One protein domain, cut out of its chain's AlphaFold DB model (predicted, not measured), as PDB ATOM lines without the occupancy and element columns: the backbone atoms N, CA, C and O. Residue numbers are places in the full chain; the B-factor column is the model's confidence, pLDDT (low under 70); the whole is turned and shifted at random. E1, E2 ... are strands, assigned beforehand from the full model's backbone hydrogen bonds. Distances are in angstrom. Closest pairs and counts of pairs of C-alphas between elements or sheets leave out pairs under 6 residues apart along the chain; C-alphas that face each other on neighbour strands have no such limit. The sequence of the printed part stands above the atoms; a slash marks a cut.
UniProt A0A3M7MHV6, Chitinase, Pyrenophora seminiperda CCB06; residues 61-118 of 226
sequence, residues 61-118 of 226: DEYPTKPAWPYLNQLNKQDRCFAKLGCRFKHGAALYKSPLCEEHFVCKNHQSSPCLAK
ATOM      1  N   ASP A  61      72.790  63.744   4.080       66.88
ATOM      2  CA  ASP A  61      71.481  63.650   4.705       66.88
ATOM      3  C   ASP A  61      70.623  64.762   4.106       66.88
ATOM      4  O   ASP A  61      70.881  65.956   4.288       66.88
ATOM      5  N   GLU A  62      69.603  64.364   3.346       60.44
ATOM      6  CA  GLU A  62      68.691  65.302   2.696       60.44
ATOM      7  C   GLU A  62      67.917  66.136   3.738       60.44
ATOM      8  O   GLU A  62      67.510  67.266   3.445       60.44
ATOM      9  N   TYR A  63      67.758  65.622   4.971       64.75
ATOM     10  CA  TYR A  63      67.007  66.274   6.043       64.75
ATOM     11  C   TYR A  63      67.671  66.097   7.416       64.75
ATOM     12  O   TYR A  63      67.303  65.193   8.170       64.75
ATOM     13  N   PRO A  64      68.555  67.024   7.823       71.38
ATOM     14  CA  PRO A  64      69.246  66.938   9.095       71.38
ATOM     15  C   PRO A  64      68.262  66.895  10.263       71.38
ATOM     16  O   PRO A  64      67.571  67.860  10.600       71.38
ATOM     17  N   THR A  65      68.194  65.735  10.908       71.94
ATOM     18  CA  THR A  65      67.231  65.484  11.988       71.94
ATOM     19  C   THR A  65      67.703  66.018  13.340       71.94
ATOM     20  O   THR A  65      66.869  66.276  14.219       71.94
ATOM     21  N   LYS A  66      69.019  66.220  13.503       74.38
ATOM     22  CA  LYS A  66      69.667  66.621  14.759       74.38
ATOM     23  C   LYS A  66      69.956  68.131  14.799       74.38
ATOM     24  O   LYS A  66      70.311  68.718  13.778       74.38
ATOM     25  N   PRO A  67      69.830  68.779  15.971       74.06
ATOM     26  CA  PRO A  67      70.244  70.168  16.134       74.06
ATOM     27  C   PRO A  67      71.763  70.309  15.986       74.06
ATOM     28  O   PRO A  67      72.512  69.369  16.238       74.06
ATOM     29  N   ALA A  68      72.197  71.514  15.625       83.38
ATOM     30  CA  ALA A  68      73.580  71.871  15.329       83.38
ATOM     31  C   ALA A  68      74.200  71.153  14.118       83.38
ATOM     32  O   ALA A  68      75.422  71.152  13.969       83.38
ATOM     33  N   TRP A  69      73.375  70.597  13.225       87.56
ATOM     34  CA  TRP A  69      73.865  70.017  11.977       87.56
ATOM     35  C   TRP A  69      74.538  71.085  11.104       87.56
ATOM     36  O   TRP A  69      73.993  72.189  10.992       87.56
ATOM     37  N   PRO A  70      75.703  70.813  10.496       90.38
ATOM     38  CA  PRO A  70      76.374  71.794   9.656       90.38
ATOM     39  C   PRO A  70      75.593  72.040   8.359       90.38
ATOM     40  O   PRO A  70      75.191  71.115   7.661       90.38
ATOM     41  N   TYR A  71      75.402  73.306   7.994       90.69
ATOM     42  CA  TYR A  71      74.845  73.675   6.700       90.69
ATOM     43  C   TYR A  71      75.881  73.444   5.599       90.69
ATOM     44  O   TYR A  71      76.910  74.114   5.573       90.69
ATOM     45  N   LEU A  72      75.600  72.541   4.663       89.44
ATOM     46  CA  LEU A  72      76.494  72.213   3.544       89.44
ATOM     47  C   LEU A  72      75.831  72.436   2.177       89.44
ATOM     48  O   LEU A  72      76.222  71.835   1.186       89.44
ATOM     49  N   ASN A  73      74.808  73.299   2.119       85.31
ATOM     50  CA  ASN A  73      74.064  73.612   0.892       85.31
ATOM     51  C   ASN A  73      73.335  72.411   0.245       85.31
ATOM     52  O   ASN A  73      72.905  72.498  -0.899       85.31
ATOM     53  N   GLN A  74      73.145  71.321   0.992       77.19
ATOM     54  CA  GLN A  74      72.363  70.145   0.575       77.19
ATOM     55  C   GLN A  74      70.860  70.317   0.813       77.19
ATOM     56  O   GLN A  74      70.039  69.632   0.208       77.19
ATOM     57  N   LEU A  75      70.481  71.265   1.674       74.00
ATOM     58  CA  LEU A  75      69.096  71.678   1.843       74.00
ATOM     59  C   LEU A  75      68.674  72.452   0.595       74.00
ATOM     60  O   LEU A  75      68.642  73.682   0.610       74.00
ATOM     61  N   ASN A  76      68.339  71.732  -0.479       64.19
ATOM     62  CA  ASN A  76      67.998  72.231  -1.820       64.19
ATOM     63  C   ASN A  76      66.964  73.381  -1.840       64.19
ATOM     64  O   ASN A  76      66.753  74.018  -2.869       64.19
ATOM     65  N   LYS A  77      66.288  73.643  -0.713       66.25
ATOM     66  CA  LYS A  77      65.239  74.655  -0.546       66.25
ATOM     67  C   LYS A  77      65.488  75.643   0.604       66.25
ATOM     68  O   LYS A  77      64.607  76.459   0.882       66.25
ATOM     69  N   GLN A  78      66.633  75.587   1.295       75.38
ATOM     70  CA  GLN A  78      66.804  76.287   2.570       75.38
ATOM     71  C   GLN A  78      68.188  76.910   2.793       75.38
ATOM     72  O   GLN A  78      68.954  76.473   3.642       75.38
ATOM     73  N   ASP A  79      68.464  78.023   2.108       84.75
ATOM     74  CA  ASP A  79      69.683  78.829   2.301       84.75
ATOM     75  C   ASP A  79      69.543  79.929   3.374       84.75
ATOM     76  O   ASP A  79      70.472  80.705   3.627       84.75
ATOM     77  N   ARG A  80      68.370  80.025   4.012       89.69
ATOM     78  CA  ARG A  80      68.007  81.130   4.907       89.69
ATOM     79  C   ARG A  80      67.485  80.686   6.263       89.69
ATOM     80  O   ARG A  80      66.728  79.727   6.380       89.69
ATOM     81  N   CYS A  81      67.818  81.487   7.268       91.88
ATOM     82  CA  CYS A  81      67.271  81.402   8.610       91.88
ATOM     83  C   CYS A  81      65.819  81.898   8.617       91.88
ATOM     84  O   CYS A  81      65.537  83.037   8.237       91.88
ATOM     85  N   PHE A  82      64.896  81.076   9.116       91.25
ATOM     86  CA  PHE A  82      63.465  81.398   9.122       91.25
ATOM     87  C   PHE A  82      63.020  82.331  10.246       91.25
ATOM     88  O   PHE A  82      61.845  82.661  10.327       91.25
ATOM     89  N   ALA A  83      63.938  82.801  11.082       92.50
ATOM     90  CA  ALA A  83      63.631  83.732  12.162       92.50
ATOM     91  C   ALA A  83      63.875  85.208  11.812       92.50
ATOM     92  O   ALA A  83      63.418  86.094  12.533       92.50
ATOM     93  N   LYS A  84      64.615  85.505  10.732       92.94
ATOM     94  CA  LYS A  84      64.948  86.885  10.356       92.94
ATOM     95  C   LYS A  84      65.128  87.036   8.851       92.94
ATOM     96  O   LYS A  84      65.981  86.387   8.248       92.94
ATOM     97  N   LEU A  85      64.382  87.969   8.260       90.06
ATOM     98  CA  LEU A  85      64.521  88.323   6.848       90.06
ATOM     99  C   LEU A  85      65.960  88.758   6.527       90.06
ATOM    100  O   LEU A  85      66.561  89.552   7.249       90.06
ATOM    101  N   GLY A  86      66.512  88.209   5.443       89.81
ATOM    102  CA  GLY A  86      67.877  88.485   4.984       89.81
ATOM    103  C   GLY A  86      68.988  87.726   5.721       89.81
ATOM    104  O   GLY A  86      70.138  87.796   5.298       89.81
ATOM    105  N   CYS A  87      68.682  86.974   6.784       93.56
ATOM    106  CA  CYS A  87      69.673  86.134   7.453       93.56
ATOM    107  C   CYS A  87      69.872  84.824   6.673       93.56
ATOM    108  O   CYS A  87      68.942  84.030   6.545       93.56
ATOM    109  N   ARG A  88      71.085  84.607   6.155       92.12
ATOM    110  CA  ARG A  88      71.459  83.420   5.373       92.12
ATOM    111  C   ARG A  88      72.404  82.506   6.137       92.12
ATOM    112  O   ARG A  88      73.167  82.978   6.984       92.12
ATOM    113  N   PHE A  89      72.357  81.219   5.825       92.00
ATOM    114  CA  PHE A  89      73.320  80.257   6.341       92.00
ATOM    115  C   PHE A  89      74.648  80.368   5.594       92.00
ATOM    116  O   PHE A  89      74.692  80.657   4.399       92.00
ATOM    117  N   LYS A  90      75.742  80.149   6.324       92.31
ATOM    118  CA  LYS A  90      77.077  79.966   5.753       92.31
ATOM    119  C   LYS A  90      77.409  78.481   5.731       92.31
ATOM    120  O   LYS A  90      76.908  77.744   6.578       92.31
ATOM    121  N   HIS A  91      78.273  78.055   4.813       91.69
ATOM    122  CA  HIS A  91      78.779  76.682   4.821       91.69
ATOM    123  C   HIS A  91      79.458  76.384   6.166       91.69
ATOM    124  O   HIS A  91      80.261  77.187   6.631       91.69
ATOM    125  N   GLY A  92      79.102  75.277   6.815       91.12
ATOM    126  CA  GLY A  92      79.618  74.872   8.128       91.12
ATOM    127  C   GLY A  92      78.915  75.515   9.329       91.12
ATOM    128  O   GLY A  92      79.194  75.133  10.471       91.12
ATOM    129  N   ALA A  93      77.988  76.456   9.098       92.25
ATOM    130  CA  ALA A  93      77.177  77.049  10.158       92.25
ATOM    131  C   ALA A  93      76.216  76.016  10.755       92.25
ATOM    132  O   ALA A  93      75.682  75.170  10.041       92.25
ATOM    133  N   ALA A  94      75.961  76.108  12.055       90.88
ATOM    134  CA  ALA A  94      75.069  75.184  12.739       90.88
ATOM    135  C   ALA A  94      73.591  75.519  12.460       90.88
ATOM    136  O   ALA A  94      73.150  76.665  12.619       90.88
ATOM    137  N   LEU A  95      72.823  74.497  12.092       90.12
ATOM    138  CA  LEU A  95      71.381  74.551  11.880       90.12
ATOM    139  C   LEU A  95      70.633  74.074  13.121       90.12
ATOM    140  O   LEU A  95      70.938  73.028  13.690       90.12
ATOM    141  N   TYR A  96      69.606  74.813  13.522       90.69
ATOM    142  CA  TYR A  96      68.751  74.466  14.653       90.69
ATOM    143  C   TYR A  96      67.301  74.429  14.200       90.69
ATOM    144  O   TYR A  96      66.879  75.294  13.438       90.69
ATOM    145  N   LYS A  97      66.523  73.454  14.674       89.00
ATOM    146  CA  LYS A  97      65.071  73.447  14.457       89.00
ATOM    147  C   LYS A  97      64.438  74.622  15.199       89.00
ATOM    148  O   LYS A  97      64.852  74.939  16.317       89.00
ATOM    149  N   SER A  98      63.458  75.278  14.584       88.00
ATOM    150  CA  SER A  98      62.737  76.361  15.251       88.00
ATOM    151  C   SER A  98      61.908  75.810  16.426       88.00
ATOM    152  O   SER A  98      61.276  74.763  16.283       88.00
ATOM    153  N   PRO A  99      61.831  76.512  17.575       81.56
ATOM    154  CA  PRO A  99      61.133  76.012  18.767       81.56
ATOM    155  C   PRO A  99      59.639  75.735  18.572       81.56
ATOM    156  O   PRO A  99      59.046  74.979  19.332       81.56
ATOM    157  N   LEU A 100      59.019  76.396  17.591       81.62
ATOM    158  CA  LEU A 100      57.583  76.317  17.306       81.62
ATOM    159  C   LEU A 100      57.301  75.738  15.913       81.62
ATOM    160  O   LEU A 100      56.165  75.786  15.451       81.62
ATOM    161  N   CYS A 101      58.333  75.261  15.214       84.88
ATOM    162  CA  CYS A 101      58.236  74.789  13.841       84.88
ATOM    163  C   CYS A 101      59.369  73.799  13.539       84.88
ATOM    164  O   CYS A 101      60.516  74.191  13.322       84.88
ATOM    165  N   GLU A 102      59.044  72.510  13.496       82.06
ATOM    166  CA  GLU A 102      60.039  71.460  13.241       82.06
ATOM    167  C   GLU A 102      60.481  71.381  11.773       82.06
ATOM    168  O   GLU A 102      61.533  70.815  11.483       82.06
ATOM    169  N   GLU A 103      59.708  71.980  10.863       84.38
ATOM    170  CA  GLU A 103      59.970  71.989   9.418       84.38
ATOM    171  C   GLU A 103      61.032  73.016   9.002       84.38
ATOM    172  O   GLU A 103      61.607  72.910   7.920       84.38
ATOM    173  N   HIS A 104      61.292  74.035   9.830       88.50
ATOM    174  CA  HIS A 104      62.157  75.148   9.454       88.50
ATOM    175  C   HIS A 104      63.374  75.300  10.365       88.50
ATOM    176  O   HIS A 104      63.278  75.260  11.594       88.50
ATOM    177  N   PHE A 105      64.523  75.571   9.739       90.25
ATOM    178  CA  PHE A 105      65.775  75.811  10.438       90.25
ATOM    179  C   PHE A 105      66.030  77.299  10.705       90.25
ATOM    180  O   PHE A 105      65.666  78.201   9.938       90.25
ATOM    181  N   VAL A 106      66.731  77.546  11.805       92.06
ATOM    182  CA  VAL A 106      67.237  78.842  12.252       92.06
ATOM    183  C   VAL A 106      68.725  78.721  12.586       92.06
ATOM    184  O   VAL A 106      69.228  77.631  12.858       92.06
ATOM    185  N   CYS A 107      69.457  79.834  12.537       92.31
ATOM    186  CA  CYS A 107      70.875  79.840  12.911       92.31
ATOM    187  C   CYS A 107      71.050  79.984  14.427       92.31
ATOM    188  O   CYS A 107      70.115  80.382  15.127       92.31
ATOM    189  N   LYS A 108      72.270  79.747  14.925       91.62
ATOM    190  CA  LYS A 108      72.629  79.848  16.352       91.62
ATOM    191  C   LYS A 108      72.134  81.136  17.020       91.62
ATOM    192  O   LYS A 108      71.553  81.100  18.099       91.62
ATOM    193  N   ASN A 109      72.287  82.272  16.340       92.94
ATOM    194  CA  ASN A 109      71.897  83.586  16.868       92.94
ATOM    195  C   ASN A 109      70.378  83.786  16.982       92.94
ATOM    196  O   ASN A 109      69.932  84.696  17.674       92.94
ATOM    197  N   HIS A 110      69.589  82.965  16.292       93.00
ATOM    198  CA  HIS A 110      68.134  83.048  16.272       93.00
ATOM    199  C   HIS A 110      67.475  81.750  16.762       93.00
ATOM    200  O   HIS A 110      66.306  81.513  16.472       93.00
ATOM    201  N   GLN A 111      68.199  80.914  17.515       90.88
ATOM    202  CA  GLN A 111      67.696  79.630  18.015       90.88
ATOM    203  C   GLN A 111      66.424  79.784  18.860       90.88
ATOM    204  O   GLN A 111      65.531  78.946  18.800       90.88
ATOM    205  N   SER A 112      66.319  80.881  19.612       90.19
ATOM    206  CA  SER A 112      65.159  81.186  20.459       90.19
ATOM    207  C   SER A 112      64.098  82.044  19.762       90.19
ATOM    208  O   SER A 112      63.114  82.437  20.386       90.19
ATOM    209  N   SER A 113      64.304  82.410  18.496       90.19
ATOM    210  CA  SER A 113      63.385  83.271  17.753       90.19
ATOM    211  C   SER A 113      62.258  82.455  17.101       90.19
ATOM    212  O   SER A 113      62.475  81.309  16.701       90.19
ATOM    213  N   PRO A 114      61.046  83.027  16.972       89.19
ATOM    214  CA  PRO A 114      59.933  82.346  16.321       89.19
ATOM    215  C   PRO A 114      60.193  82.161  14.820       89.19
ATOM    216  O   PRO A 114      60.883  82.965  14.192       89.19
ATOM    217  N   CYS A 115      59.603  81.116  14.241       90.81
ATOM    218  CA  CYS A 115      59.578  80.927  12.795       90.81
ATOM    219  C   CYS A 115      58.682  81.986  12.132       90.81
ATOM    220  O   CYS A 115      57.572  82.243  12.595       90.81
ATOM    221  N   LEU A 116      59.157  82.586  11.040       89.56
ATOM    222  CA  LEU A 116      58.422  83.559  10.228       89.56
ATOM    223  C   LEU A 116      57.708  82.920   9.025       89.56
ATOM    224  O   LEU A 116      57.057  83.634   8.259       89.56
ATOM    225  N   ALA A 117      57.846  81.607   8.810       86.44
ATOM    226  CA  ALA A 117      57.115  80.924   7.749       86.44
ATOM    227  C   ALA A 117      55.608  80.981   8.020       86.44
ATOM    228  O   ALA A 117      55.148  80.725   9.132       86.44
ATOM    229  N   LYS A 118      54.829  81.277   6.978       75.44
ATOM    230  CA  LYS A 118      53.383  81.067   7.016       75.44
ATOM    231  C   LYS A 118      53.125  79.582   6.777       75.44
ATOM    232  O   LYS A 118      53.463  79.078   5.711       75.44
TER     233      LYS A 118
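This is residues 61 to 118 of the 226 residues of the protein "Chitinase" of Pyrenophora seminiperda CCB06 (UniProt A0A3M7MHV6). This domain has little regular structure: it is a small, rounded tangle of loops gathered about a two-stranded antiparallel hairpin, E1 and E2. The long unnamed stretch of residues 61 to 93 comes first, and its residues 69 to 70 pair antiparallel with residues 94 to 95 of E1. The printed part has 58 residues with two named strands, E1 then E2, holding 12 of them, and no named helix; its class is all strand. It is compact, with a radius of gyration of the C-alphas of 10.0 A and spans of 24 by 21 by 19 A.

Start at C-alpha 61, at (71.481, 63.650, 4.705). Find E1, residues 94 to 98, from C-alpha 94 at (75.069, 75.184, 12.739), 12.6 A long. E2, residues 101 to 107, runs 13.6 A to C-alpha 107 at (70.875, 79.840, 12.911).

Look across the hairpin of E1 and E2, joined by a tight link: their directions stand at 142 degrees, and C-alphas 97 and 105 face each other at 4.7 A. N 106 and O 96 are within hydrogen-bond range at 2.8 A.

The C-alphas farthest apart, of Gly 92 and Lys 118, are 27.0 A apart. The printed part has no cut; pLDDT is under 70 at residues 61 to 63 and 76 to 77.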